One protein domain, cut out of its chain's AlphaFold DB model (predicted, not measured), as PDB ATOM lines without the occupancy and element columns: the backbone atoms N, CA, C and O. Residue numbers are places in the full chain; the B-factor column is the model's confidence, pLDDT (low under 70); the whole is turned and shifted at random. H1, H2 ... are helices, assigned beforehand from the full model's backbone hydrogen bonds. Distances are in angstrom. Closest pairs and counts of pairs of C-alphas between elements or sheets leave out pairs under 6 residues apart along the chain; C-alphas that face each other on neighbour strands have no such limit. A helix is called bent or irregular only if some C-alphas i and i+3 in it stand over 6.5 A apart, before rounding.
ATOM      1  N   SER A1144     -50.510 -31.786 -35.000       46.56
ATOM      2  CA  SER A1144     -49.368 -31.835 -34.085       46.56
ATOM      3  C   SER A1144     -48.070 -32.101 -34.844       46.56
ATOM      4  O   SER A1144     -47.086 -31.435 -34.565       46.56
ATOM      5  N   ARG A1145     -48.067 -32.974 -35.860       41.69
ATOM      6  CA  ARG A1145     -46.900 -33.210 -36.720       41.69
ATOM      7  C   ARG A1145     -46.457 -31.968 -37.498       41.69
ATOM      8  O   ARG A1145     -45.273 -31.649 -37.460       41.69
ATOM      9  N   ASP A1146     -47.369 -31.268 -38.167       41.22
ATOM     10  CA  ASP A1146     -47.044 -30.039 -38.904       41.22
ATOM     11  C   ASP A1146     -46.513 -28.944 -37.953       41.22
ATOM     12  O   ASP A1146     -45.624 -28.177 -38.323       41.22
ATOM     13  N   ALA A1147     -46.997 -28.906 -36.703       42.34
ATOM     14  CA  ALA A1147     -46.435 -28.061 -35.651       42.34
ATOM     15  C   ALA A1147     -45.043 -28.541 -35.188       42.34
ATOM     16  O   ALA A1147     -44.126 -27.730 -35.104       42.34
ATOM     17  N   TRP A1148     -44.841 -29.843 -34.960       43.34
ATOM     18  CA  TRP A1148     -43.562 -30.422 -34.527       43.34
ATOM     19  C   TRP A1148     -42.448 -30.239 -35.568       43.34
ATOM     20  O   TRP A1148     -41.320 -29.911 -35.202       43.34
ATOM     21  N   GLU A1149     -42.760 -30.359 -36.864       38.12
ATOM     22  CA  GLU A1149     -41.818 -30.057 -37.955       38.12
ATOM     23  C   GLU A1149     -41.439 -28.550 -37.999       38.12
ATOM     24  O   GLU A1149     -40.388 -28.198 -38.540       38.12
ATOM     25  N   CYS A1150     -42.208 -27.652 -37.358       38.97
ATOM     26  CA  CYS A1150     -41.812 -26.259 -37.080       38.97
ATOM     27  C   CYS A1150     -41.080 -26.074 -35.729       38.97
ATOM     28  O   CYS A1150     -40.113 -25.306 -35.666       38.97
ATOM     29  N   SER A1151     -41.494 -26.779 -34.668       45.09
ATOM     30  CA  SER A1151     -40.988 -26.651 -33.286       45.09
ATOM     31  C   SER A1151     -39.503 -26.963 -33.102       45.09
ATOM     32  O   SER A1151     -38.882 -26.490 -32.152       45.09
ATOM     33  N   ILE A1152     -38.869 -27.692 -34.024       41.47
ATOM     34  CA  ILE A1152     -37.425 -27.998 -33.953       41.47
ATOM     35  C   ILE A1152     -36.550 -26.714 -33.927       41.47
ATOM     36  O   ILE A1152     -35.392 -26.759 -33.515       41.47
ATOM     37  N   ASN A1153     -37.102 -25.540 -34.267       40.12
ATOM     38  CA  ASN A1153     -36.430 -24.239 -34.158       40.12
ATOM     39  C   ASN A1153     -36.560 -23.502 -32.802       40.12
ATOM     40  O   ASN A1153     -36.094 -22.364 -32.720       40.12
ATOM     41  N   TRP A1154     -37.106 -24.094 -31.724       44.16
ATOM     42  CA  TRP A1154     -37.180 -23.420 -30.405       44.16
ATOM     43  C   TRP A1154     -35.831 -22.847 -29.924       44.16
ATOM     44  O   TRP A1154     -35.793 -21.773 -29.323       44.16
ATOM     45  N   ALA A1155     -34.710 -23.493 -30.267       41.84
ATOM     46  CA  ALA A1155     -33.352 -23.041 -29.940       41.84
ATOM     47  C   ALA A1155     -32.926 -21.707 -30.600       41.84
ATOM     48  O   ALA A1155     -31.925 -21.117 -30.201       41.84
ATOM     49  N   MET A1156     -33.662 -21.196 -31.596       39.03
ATOM     50  CA  MET A1156     -33.421 -19.857 -32.157       39.03
ATOM     51  C   MET A1156     -34.056 -18.737 -31.313       39.03
ATOM     52  O   MET A1156     -33.668 -17.576 -31.456       39.03
ATOM     53  N   LEU A1157     -35.009 -19.064 -30.433       45.44
ATOM     54  CA  LEU A1157     -35.922 -18.098 -29.811       45.44
ATOM     55  C   LEU A1157     -35.447 -17.540 -28.455       45.44
ATOM     56  O   LEU A1157     -36.068 -16.622 -27.925       45.44
ATOM     57  N   ALA A1169     -47.475 -18.450 -28.651       63.84
ATOM     58  CA  ALA A1169     -47.611 -18.858 -27.253       63.84
ATOM     59  C   ALA A1169     -48.871 -19.709 -27.002       63.84
ATOM     60  O   ALA A1169     -48.835 -20.663 -26.229       63.84
ATOM     61  N   GLU A1170     -49.974 -19.399 -27.683       60.75
ATOM     62  CA  GLU A1170     -51.188 -20.219 -27.699       60.75
ATOM     63  C   GLU A1170     -50.926 -21.612 -28.311       60.75
ATOM     64  O   GLU A1170     -51.359 -22.617 -27.742       60.75
ATOM     65  N   ALA A1171     -50.149 -21.697 -29.401       62.84
ATOM     66  CA  ALA A1171     -49.739 -22.967 -30.002       62.84
ATOM     67  C   ALA A1171     -48.846 -23.809 -29.069       62.84
ATOM     68  O   ALA A1171     -49.155 -24.982 -28.858       62.84
ATOM     69  N   MET A1172     -47.823 -23.213 -28.433       70.81
ATOM     70  CA  MET A1172     -46.965 -23.893 -27.438       70.81
ATOM     71  C   MET A1172     -47.773 -24.551 -26.312       70.81
ATOM     72  O   MET A1172     -47.452 -25.648 -25.856       70.81
ATOM     73  N   ILE A1173     -48.835 -23.887 -25.845       72.12
ATOM     74  CA  ILE A1173     -49.688 -24.420 -24.777       72.12
ATOM     75  C   ILE A1173     -50.444 -25.663 -25.273       72.12
ATOM     76  O   ILE A1173     -50.440 -26.685 -24.587       72.12
ATOM     77  N   VAL A1174     -51.054 -25.618 -26.463       72.12
ATOM     78  CA  VAL A1174     -51.743 -26.783 -27.052       72.12
ATOM     79  C   VAL A1174     -50.770 -27.934 -27.311       72.12
ATOM     80  O   VAL A1174     -51.074 -29.075 -26.957       72.12
ATOM     81  N   GLU A1175     -49.597 -27.646 -27.875       72.56
ATOM     82  CA  GLU A1175     -48.532 -28.617 -28.137       72.56
ATOM     83  C   GLU A1175     -48.112 -29.342 -26.851       72.56
ATOM     84  O   GLU A1175     -48.107 -30.573 -26.805       72.56
ATOM     85  N   ALA A1176     -47.856 -28.600 -25.770       78.94
ATOM     86  CA  ALA A1176     -47.407 -29.175 -24.509       78.94
ATOM     87  C   ALA A1176     -48.492 -29.969 -23.760       78.94
ATOM     88  O   ALA A1176     -48.204 -31.051 -23.245       78.94
ATOM     89  N   TYR A1177     -49.746 -29.500 -23.731       80.50
ATOM     90  CA  TYR A1177     -50.850 -30.297 -23.171       80.50
ATOM     91  C   TYR A1177     -51.147 -31.550 -24.016       80.50
ATOM     92  O   TYR A1177     -51.535 -32.579 -23.460       80.50
ATOM     93  N   THR A1178     -50.899 -31.507 -25.330       80.38
ATOM     94  CA  THR A1178     -50.983 -32.685 -26.212       80.38
ATOM     95  C   THR A1178     -49.843 -33.669 -25.931       80.38
ATOM     96  O   THR A1178     -50.103 -34.853 -25.738       80.38
ATOM     97  N   ALA A1179     -48.597 -33.196 -25.820       81.25
ATOM     98  CA  ALA A1179     -47.439 -34.030 -25.489       81.25
ATOM     99  C   ALA A1179     -47.579 -34.708 -24.113       81.25
ATOM    100  O   ALA A1179     -47.288 -35.896 -23.982       81.25
ATOM    101  N   LEU A1180     -48.103 -33.992 -23.109       84.81
ATOM    102  CA  LEU A1180     -48.457 -34.562 -21.803       84.81
ATOM    103  C   LEU A1180     -49.486 -35.690 -21.934       84.81
ATOM    104  O   LEU A1180     -49.274 -36.772 -21.388       84.81
ATOM    105  N   LEU A1181     -50.585 -35.459 -22.662       84.06
ATOM    106  CA  LEU A1181     -51.629 -36.467 -22.855       84.06
ATOM    107  C   LEU A1181     -51.084 -37.717 -23.566       84.06
ATOM    108  O   LEU A1181     -51.352 -38.830 -23.120       84.06
ATOM    109  N   LEU A1182     -50.280 -37.543 -24.619       81.75
ATOM    110  CA  LEU A1182     -49.644 -38.649 -25.341       81.75
ATOM    111  C   LEU A1182     -48.681 -39.442 -24.448       81.75
ATOM    112  O   LEU A1182     -48.769 -40.667 -24.420       81.75
ATOM    113  N   ALA A1183     -47.838 -38.767 -23.661       83.44
ATOM    114  CA  ALA A1183     -46.902 -39.415 -22.741       83.44
ATOM    115  C   ALA A1183     -47.619 -40.202 -21.624       83.44
ATOM    116  O   ALA A1183     -47.213 -41.323 -21.299       83.44
ATOM    117  N   PHE A1184     -48.722 -39.673 -21.075       84.38
ATOM    118  CA  PHE A1184     -49.570 -40.419 -20.138       84.38
ATOM    119  C   PHE A1184     -50.209 -41.648 -20.805       84.38
ATOM    120  O   PHE A1184     -50.141 -42.744 -20.250       84.38
ATOM    121  N   LEU A1185     -50.784 -41.510 -22.004       80.81
ATOM    122  CA  LEU A1185     -51.410 -42.633 -22.716       80.81
ATOM    123  C   LEU A1185     -50.394 -43.727 -23.094       80.81
ATOM    124  O   LEU A1185     -50.699 -44.911 -22.950       80.81
ATOM    125  N   SER A1186     -49.176 -43.357 -23.505       81.06
ATOM    126  CA  SER A1186     -48.110 -44.312 -23.841       81.06
ATOM    127  C   SER A1186     -47.493 -45.024 -22.633       81.06
ATOM    128  O   SER A1186     -46.867 -46.067 -22.804       81.06
ATOM    129  N   ARG A1187     -47.633 -44.479 -21.415       81.88
ATOM    130  CA  ARG A1187     -47.155 -45.138 -20.189       81.88
ATOM    131  C   ARG A1187     -48.106 -46.232 -19.712       81.88
ATOM    132  O   ARG A1187     -47.658 -47.287 -19.279       81.88
ATOM    133  N   GLU A1188     -49.409 -45.985 -19.808       76.06
ATOM    134  CA  GLU A1188     -50.434 -46.869 -19.240       76.06
ATOM    135  C   GLU A1188     -50.976 -47.920 -20.240       76.06
ATOM    136  O   GLU A1188     -51.669 -48.854 -19.834       76.06
ATOM    137  N   SER A1189     -50.688 -47.804 -21.548       72.00
ATOM    138  CA  SER A1189     -51.188 -48.733 -22.578       72.00
ATOM    139  C   SER A1189     -50.151 -49.062 -23.660       72.00
ATOM    140  O   SER A1189     -49.752 -48.213 -24.452       72.00
ATOM    141  N   ASP A1190     -49.798 -50.346 -23.769       74.81
ATOM    142  CA  ASP A1190     -48.913 -50.895 -24.812       74.81
ATOM    143  C   ASP A1190     -49.528 -50.889 -26.230       74.81
ATOM    144  O   ASP A1190     -48.802 -51.097 -27.207       74.81
ATOM    145  N   SER A1191     -50.851 -50.703 -26.353       68.81
ATOM    146  CA  SER A1191     -51.513 -50.440 -27.644       68.81
ATOM    147  C   SER A1191     -51.319 -48.981 -28.024       68.81
ATOM    148  O   SER A1191     -50.738 -48.695 -29.070       68.81
ATOM    149  N   ALA A1192     -51.691 -48.076 -27.111       70.38
ATOM    150  CA  ALA A1192     -51.563 -46.638 -27.303       70.38
ATOM    151  C   ALA A1192     -50.118 -46.267 -27.614       70.38
ATOM    152  O   ALA A1192     -49.870 -45.562 -28.580       70.38
ATOM    153  N   ARG A1193     -49.156 -46.818 -26.864       77.75
ATOM    154  CA  ARG A1193     -47.726 -46.611 -27.090       77.75
ATOM    155  C   ARG A1193     -47.317 -46.931 -28.527       77.75
ATOM    156  O   ARG A1193     -46.802 -46.045 -29.191       77.75
ATOM    157  N   LYS A1194     -47.637 -48.119 -29.051       74.88
ATOM    158  CA  LYS A1194     -47.327 -48.498 -30.447       74.88
ATOM    159  C   LYS A1194     -48.098 -47.664 -31.468       74.88
ATOM    160  O   LYS A1194     -47.566 -47.326 -32.522       74.88
ATOM    161  N   SER A1195     -49.353 -47.331 -31.166       67.94
ATOM    162  CA  SER A1195     -50.179 -46.456 -31.999       67.94
ATOM    163  C   SER A1195     -49.621 -45.033 -32.076       67.94
ATOM    164  O   SER A1195     -49.736 -44.432 -33.139       67.94
ATOM    165  N   ILE A1196     -49.015 -44.523 -30.998       72.81
ATOM    166  CA  ILE A1196     -48.382 -43.202 -30.881       72.81
ATOM    167  C   ILE A1196     -46.982 -43.217 -31.506       72.81
ATOM    168  O   ILE A1196     -46.716 -42.391 -32.369       72.81
ATOM    169  N   GLU A1197     -46.129 -44.187 -31.162       75.44
ATOM    170  CA  GLU A1197     -44.809 -44.425 -31.778       75.44
ATOM    171  C   GLU A1197     -44.915 -44.420 -33.314       75.44
ATOM    172  O   GLU A1197     -44.169 -43.719 -33.988       75.44
ATOM    173  N   ALA A1198     -45.923 -45.095 -33.883       69.94
ATOM    174  CA  ALA A1198     -46.177 -45.136 -35.328       69.94
ATOM    175  C   ALA A1198     -46.710 -43.824 -35.963       69.94
ATOM    176  O   ALA A1198     -46.964 -43.798 -37.170       69.94
ATOM    177  N   LEU A1199     -46.928 -42.763 -35.179       62.88
ATOM    178  CA  LEU A1199     -47.421 -41.449 -35.623       62.88
ATOM    179  C   LEU A1199     -46.428 -40.309 -35.340       62.88
ATOM    180  O   LEU A1199     -46.543 -39.247 -35.954       62.88
ATOM    181  N   LEU A1200     -45.467 -40.516 -34.434       68.50
ATOM    182  CA  LEU A1200     -44.403 -39.558 -34.132       68.50
ATOM    183  C   LEU A1200     -43.331 -39.553 -35.248       68.50
ATOM    184  O   LEU A1200     -43.124 -40.585 -35.892       68.50
ATOM    185  N   PRO A1201     -42.642 -38.420 -35.514       62.25
ATOM    186  CA  PRO A1201     -41.764 -38.281 -36.685       62.25
ATOM    187  C   PRO A1201     -40.624 -39.306 -36.758       62.25
ATOM    188  O   PRO A1201     -40.319 -39.807 -37.841       62.25
ATOM    189  N   ASP A1202     -40.034 -39.633 -35.607       67.00
ATOM    190  CA  ASP A1202     -38.866 -40.514 -35.478       67.00
ATOM    191  C   ASP A1202     -39.230 -41.996 -35.255       67.00
ATOM    192  O   ASP A1202     -38.356 -42.863 -35.255       67.00
ATOM    193  N   GLY A1203     -40.522 -42.313 -35.108       68.94
ATOM    194  CA  GLY A1203     -41.003 -43.669 -34.818       68.94
ATOM    195  C   GLY A1203     -40.905 -44.090 -33.343       68.94
ATOM    196  O   GLY A1203     -41.141 -45.258 -33.033       68.94
ATOM    197  N   ASP A1204     -40.548 -43.169 -32.443       77.62
ATOM    198  CA  ASP A1204     -40.390 -43.384 -31.002       77.62
ATOM    199  C   ASP A1204     -40.989 -42.223 -30.175       77.62
ATOM    200  O   ASP A1204     -41.510 -41.250 -30.725       77.62
ATOM    201  N   LEU A1205     -40.923 -42.315 -28.839       81.44
ATOM    202  CA  LEU A1205     -41.408 -41.274 -27.920       81.44
ATOM    203  C   LEU A1205     -40.422 -40.100 -27.718       81.44
ATOM    204  O   LEU A1205     -40.765 -39.142 -27.019       81.44
ATOM    205  N   SER A1206     -39.223 -40.134 -28.312       79.62
ATOM    206  CA  SER A1206     -38.151 -39.159 -28.055       79.62
ATOM    207  C   SER A1206     -38.553 -37.739 -28.463       79.62
ATOM    208  O   SER A1206     -38.219 -36.777 -27.773       79.62
ATOM    209  N   SER A1207     -39.349 -37.600 -29.528       78.06
ATOM    210  CA  SER A1207     -39.876 -36.308 -30.001       78.06
ATOM    211  C   SER A1207     -40.761 -35.564 -28.982       78.06
ATOM    212  O   SER A1207     -40.907 -34.346 -29.078       78.06
ATOM    213  N   LEU A1208     -41.306 -36.250 -27.966       79.31
ATOM    214  CA  LEU A1208     -42.079 -35.613 -26.890       79.31
ATOM    215  C   LEU A1208     -41.186 -34.946 -25.829       79.31
ATOM    216  O   LEU A1208     -41.631 -34.020 -25.148       79.31
ATOM    217  N   VAL A1209     -39.939 -35.401 -25.668       82.62
ATOM    218  CA  VAL A1209     -39.057 -34.988 -24.563       82.62
ATOM    219  C   VAL A1209     -38.762 -33.480 -24.564       82.62
ATOM    220  O   VAL A1209     -39.024 -32.859 -23.533       82.62
ATOM    221  N   PRO A1210     -38.339 -32.838 -25.676       79.00
ATOM    222  CA  PRO A1210     -38.031 -31.404 -25.672       79.00
ATOM    223  C   PRO A1210     -39.241 -30.528 -25.314       79.00
ATOM    224  O   PRO A1210     -39.102 -29.508 -24.637       79.00
ATOM    225  N   VAL A1211     -40.444 -30.945 -25.725       77.81
ATOM    226  CA  VAL A1211     -41.702 -30.246 -25.422       77.81
ATOM    227  C   VAL A1211     -42.032 -30.349 -23.929       77.81
ATOM    228  O   VAL A1211     -42.399 -29.353 -23.300       77.81
ATOM    229  N   LEU A1212     -41.864 -31.534 -23.332       83.31
ATOM    230  CA  LEU A1212     -42.093 -31.764 -21.902       83.31
ATOM    231  C   LEU A1212     -41.056 -31.045 -21.021       83.31
ATOM    232  O   LEU A1212     -41.417 -30.471 -19.991       83.31
ATOM    233  N   GLU A1213     -39.788 -31.014 -21.433       83.44
ATOM    234  CA  GLU A1213     -38.736 -30.244 -20.760       83.44
ATOM    235  C   GLU A1213     -39.007 -28.735 -20.825       83.44
ATOM    236  O   GLU A1213     -38.925 -28.047 -19.801       83.44
ATOM    237  N   HIS A1214     -39.405 -28.212 -21.990       77.44
ATOM    238  CA  HIS A1214     -39.794 -26.807 -22.121       77.44
ATOM    239  C   HIS A1214     -41.021 -26.481 -21.253       77.44
ATOM    240  O   HIS A1214     -41.013 -25.481 -20.531       77.44
ATOM    241  N   PHE A1215     -42.041 -27.346 -21.240       81.06
ATOM    242  CA  PHE A1215     -43.217 -27.200 -20.378       81.06
ATOM    243  C   PHE A1215     -42.842 -27.110 -18.891       81.06
ATOM    244  O   PHE A1215     -43.350 -26.233 -18.183       81.06
ATOM    245  N   VAL A1216     -41.939 -27.982 -18.423       79.44
ATOM    246  CA  VAL A1216     -41.404 -27.954 -17.053       79.44
ATOM    247  C   VAL A1216     -40.685 -26.636 -16.783       79.44
ATOM    248  O   VAL A1216     -41.004 -25.961 -15.803       79.44
ATOM    249  N   ASN A1217     -39.759 -26.236 -17.654       77.12
ATOM    250  CA  ASN A1217     -38.969 -25.019 -17.477       77.12
ATOM    251  C   ASN A1217     -39.857 -23.761 -17.435       77.12
ATOM    252  O   ASN A1217     -39.707 -22.935 -16.533       77.12
ATOM    253  N   PHE A1218     -40.844 -23.658 -18.326       76.19
ATOM    254  CA  PHE A1218     -41.827 -22.572 -18.359       76.19
ATOM    255  C   PHE A1218     -42.669 -22.498 -17.071       76.19
ATOM    256  O   PHE A1218     -42.783 -21.435 -16.455       76.19
ATOM    257  N   HIS A1219     -43.213 -23.624 -16.595       74.19
ATOM    258  CA  HIS A1219     -44.027 -23.632 -15.370       74.19
ATOM    259  C   HIS A1219     -43.206 -23.430 -14.087       74.19
ATOM    260  O   HIS A1219     -43.724 -22.885 -13.108       74.19
ATOM    261  N   MET A1220     -41.926 -23.814 -14.088       74.81
ATOM    262  CA  MET A1220     -40.988 -23.506 -13.005       74.81
ATOM    263  C   MET A1220     -40.642 -22.010 -12.971       74.81
ATOM    264  O   MET A1220     -40.685 -21.409 -11.898       74.81
ATOM    265  N   GLN A1221     -40.392 -21.372 -14.124       74.31
ATOM    266  CA  GLN A1221     -40.174 -19.918 -14.213       74.31
ATOM    267  C   GLN A1221     -41.393 -19.109 -13.733       74.31
ATOM    268  O   GLN A1221     -41.238 -18.103 -13.041       74.31
ATOM    269  N   LEU A1222     -42.610 -19.559 -14.056       72.50
ATOM    270  CA  LEU A1222     -43.857 -18.924 -13.610       72.50
ATOM    271  C   LEU A1222     -44.275 -19.286 -12.171       72.50
ATOM    272  O   LEU A1222     -45.236 -18.698 -11.656       72.50
ATOM    273  N   ASN A1223     -43.580 -20.238 -11.534       65.00
ATOM    274  CA  ASN A1223     -43.928 -20.842 -10.244       65.00
ATOM    275  C   ASN A1223     -45.405 -21.299 -10.188       65.00
ATOM    276  O   ASN A1223     -46.149 -20.959  -9.264       65.00
ATOM    277  N   THR A1224     -45.855 -22.005 -11.234       69.00
ATOM    278  CA  THR A1224     -47.256 -22.436 -11.438       69.00
ATOM    279  C   THR A1224     -47.488 -23.940 -11.299       69.00
ATOM    280  O   THR A1224     -48.646 -24.349 -11.195       69.00
ATOM    281  N   ILE A1225     -46.431 -24.758 -11.275       71.38
ATOM    282  CA  ILE A1225     -46.512 -26.217 -11.097       71.38
ATOM    283  C   ILE A1225     -46.226 -26.622  -9.645       71.38
ATOM    284  O   ILE A1225     -45.255 -26.186  -9.034       71.38
ATOM    285  N   SER A1226     -47.084 -27.479  -9.085       72.62
ATOM    286  CA  SER A1226     -46.868 -28.115  -7.776       72.62
ATOM    287  C   SER A1226     -45.650 -29.062  -7.805       72.62
ATOM    288  O   SER A1226     -45.512 -29.774  -8.805       72.62
ATOM    289  N   PRO A1227     -44.816 -29.152  -6.743       74.62
ATOM    290  CA  PRO A1227     -43.639 -30.035  -6.699       74.62
ATOM    291  C   PRO A1227     -43.927 -31.494  -7.080       74.62
ATOM    292  O   PRO A1227     -43.130 -32.131  -7.763       74.62
ATOM    293  N   GLU A1228     -45.099 -31.997  -6.698       76.44
ATOM    294  CA  GLU A1228     -45.591 -33.342  -6.995       76.44
ATOM    295  C   GLU A1228     -45.852 -33.512  -8.499       76.44
ATOM    296  O   GLU A1228     -45.395 -34.471  -9.112       76.44
ATOM    297  N   GLY A1229     -46.523 -32.536  -9.119       79.12
ATOM    298  CA  GLY A1229     -46.763 -32.517 -10.567       79.12
ATOM    299  C   GLY A1229     -45.467 -32.388 -11.371       79.12
ATOM    300  O   GLY A1229     -45.301 -33.047 -12.392       79.12
ATOM    301  N   HIS A1230     -44.505 -31.604 -10.879       82.31
ATOM    302  CA  HIS A1230     -43.172 -31.499 -11.470       82.31
ATOM    303  C   HIS A1230     -42.407 -32.835 -11.412       82.31
ATOM    304  O   HIS A1230     -41.758 -33.206 -12.390       82.31
ATOM    305  N   ALA A1231     -42.534 -33.597 -10.320       84.69
ATOM    306  CA  ALA A1231     -41.990 -34.951 -10.236       84.69
ATOM    307  C   ALA A1231     -42.669 -35.916 -11.229       84.69
ATOM    308  O   ALA A1231     -41.970 -36.678 -11.897       84.69
ATOM    309  N   VAL A1232     -43.996 -35.841 -11.396       84.56
ATOM    310  CA  VAL A1232     -44.734 -36.658 -12.381       84.56
ATOM    311  C   VAL A1232     -44.295 -36.356 -13.818       84.56
ATOM    312  O   VAL A1232     -44.050 -37.290 -14.576       84.56
ATOM    313  N   VAL A1233     -44.134 -35.084 -14.208       85.88
ATOM    314  CA  VAL A1233     -43.685 -34.753 -15.577       85.88
ATOM    315  C   VAL A1233     -42.228 -35.170 -15.813       85.88
ATOM    316  O   VAL A1233     -41.912 -35.659 -16.893       85.88
ATOM    317  N   ARG A1234     -41.347 -35.103 -14.801       86.12
ATOM    318  CA  ARG A1234     -39.992 -35.683 -14.908       86.12
ATOM    319  C   ARG A1234     -40.006 -37.202 -15.091       86.12
ATOM    320  O   ARG A1234     -39.222 -37.707 -15.884       86.12
ATOM    321  N   GLN A1235     -40.910 -37.918 -14.421       86.50
ATOM    322  CA  GLN A1235     -41.098 -39.359 -14.635       86.50
ATOM    323  C   GLN A1235     -41.644 -39.678 -16.038       86.50
ATOM    324  O   GLN A1235     -41.330 -40.732 -16.576       86.50
ATOM    325  N   LEU A1236     -42.432 -38.784 -16.651       86.75
ATOM    326  CA  LEU A1236     -42.834 -38.924 -18.056       86.75
ATOM    327  C   LEU A1236     -41.670 -38.677 -19.025       86.75
ATOM    328  O   LEU A1236     -41.554 -39.402 -20.002       86.75
ATOM    329  N   ILE A1237     -40.805 -37.696 -18.754       86.94
ATOM    330  CA  ILE A1237     -39.600 -37.433 -19.561       86.94
ATOM    331  C   ILE A1237     -38.665 -38.652 -19.545       86.94
ATOM    332  O   ILE A1237     -38.297 -39.152 -20.606       86.94
ATOM    333  N   ASP A1238     -38.359 -39.174 -18.354       87.31
ATOM    334  CA  ASP A1238     -37.563 -40.395 -18.165       87.31
ATOM    335  C   ASP A1238     -38.202 -41.609 -18.868       87.31
ATOM    336  O   ASP A1238     -37.532 -42.337 -19.597       87.31
ATOM    337  N   TRP A1239     -39.527 -41.772 -18.764       87.06
ATOM    338  CA  TRP A1239     -40.261 -42.823 -19.478       87.06
ATOM    339  C   TRP A1239     -40.207 -42.685 -21.009       87.06
ATOM    340  O   TRP A1239     -40.082 -43.694 -21.698       87.06
ATOM    341  N   CYS A1240     -40.286 -41.470 -21.558       85.38
ATOM    342  CA  CYS A1240     -40.191 -41.246 -23.004       85.38
ATOM    343  C   CYS A1240     -38.775 -41.509 -23.544       85.38
ATOM    344  O   CYS A1240     -38.643 -42.017 -24.654       85.38
ATOM    345  N   LEU A1241     -37.731 -41.229 -22.754       85.00
ATOM    346  CA  LEU A1241     -36.345 -41.604 -23.067       85.00
ATOM    347  C   LEU A1241     -36.106 -43.115 -22.923       85.00
ATOM    348  O   LEU A1241     -35.325 -43.707 -23.675       85.00
ATOM    349  N   HIS A1242     -36.738 -43.749 -21.931       82.44
ATOM    350  CA  HIS A1242     -36.458 -45.125 -21.514       82.44
ATOM    351  C   HIS A1242     -37.731 -45.996 -21.374       82.44
ATOM    352  O   HIS A1242     -37.935 -46.627 -20.330       82.44
ATOM    353  N   PRO A1243     -38.550 -46.171 -22.439       67.31
ATOM    354  CA  PRO A1243     -39.822 -46.922 -22.404       67.31
ATOM    355  C   PRO A1243     -39.655 -48.454 -22.275       67.31
ATOM    356  O   PRO A1243     -40.560 -49.228 -22.577       67.31
ATOM    357  N   SER A1244     -38.470 -48.908 -21.854       58.19
ATOM    358  CA  SER A1244     -38.123 -50.304 -21.553       58.19
ATOM    359  C   SER A1244     -38.054 -50.595 -20.045       58.19
ATOM    360  O   SER A1244     -37.722 -51.717 -19.657       58.19
ATOM    361  N   GLY A1245     -38.328 -49.605 -19.187       51.59
ATOM    362  CA  GLY A1245     -38.395 -49.799 -17.738       51.59
ATOM    363  C   GLY A1245     -39.520 -50.766 -17.331       51.59
ATOM    364  O   GLY A1245     -40.556 -50.823 -18.001       51.59
ATOM    365  N   PRO A1246     -39.362 -51.540 -16.239       38.72
ATOM    366  CA  PRO A1246     -40.441 -52.379 -15.731       38.72
ATOM    367  C   PRO A1246     -41.627 -51.504 -15.311       38.72
ATOM    368  O   PRO A1246     -41.441 -50.468 -14.673       38.72
TER     369      PRO A1246
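What this domain is: This is residues 1144 to 1157 and 1169 to 1246 of the 1276 residues of an uncharacterized protein of Chara braunii (UniProt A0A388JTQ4). A helical hairpin of H5 and H6 crosses one side of the long helix H3, and the short H4 folds back at the end of H3. Two short helices, H1 and H2, lie at the margin, H2 touching no helix. The printed part has 92 residues with six named helices, H1 to H6 in chain order, and no named strand; the class is all helix. It is compact, with a radius of gyration of the C-alphas of 13.0 A and spans of 35 by 31 by 18 A.

Where its parts are: H1 is residues 1144 to 1151, 9.9 A long, from C-alpha 1144 at (-49.368, -31.835, -34.085). H2 is residues 1154 to 1157, 5.5 A. H3 is residues 1169 to 1188, 29.3 A. H4 is residues 1190 to 1197, 10.4 A. H5 is residues 1206 to 1221, 23.8 A, and only just irregular: C-alphas 1207 and 1210 are 6.8 A apart. H6 is residues 1227 to 1241, 21.3 A, ending at C-alpha 1241 (-36.345, -41.604, -23.067).

How they stand to each other: H3 is the hub. H1 is close to H3 but not clearly touching; the closest C-alphas, of Ser 1144 and Glu 1175, are 6.8 A apart. With residues 1182 to 1187 alone H3 touches H4, closest C-alphas Ser 1186 and Arg 1193 at 4.0 A, in a hairpin at 36 degrees, only just steep. H3 touches H5 at a steep tilt of 59 degrees, closest C-alphas Ala 1179 and Leu 1208 at 5.8 A, with residues 1175 to 1183 of H3 and 1208 to 1215 of H5 alone. With residues 1180 to 1187 alone H3 touches H6, only just about perpendicular at 72 degrees, closest C-alphas Ala 1183 and Leu 1236 at 6.2 A. H5 and H6 form a hairpin at 19 degrees, closest C-alphas Val 1209 and Ile 1237 at 5.6 A. Every O i to N i+4 pair is within hydrogen-bond range in H3 and H6, against 3 of 4 in H1 and H4 and 10 of 12 in H5; H2 is too short for such a pair.

The domain as a whole: The C-alphas farthest apart, of Leu 1157 and Pro 1246, are 37.3 A apart. Residues 1158 to 1168 are not printed, and C-alphas 1157 and 1169 are 12.0 A apart across the cut. Of the links printed whole, none is long. Mean pLDDT of the printed part is 70.7; 31 residues are under 70, among them 1144 to 1157.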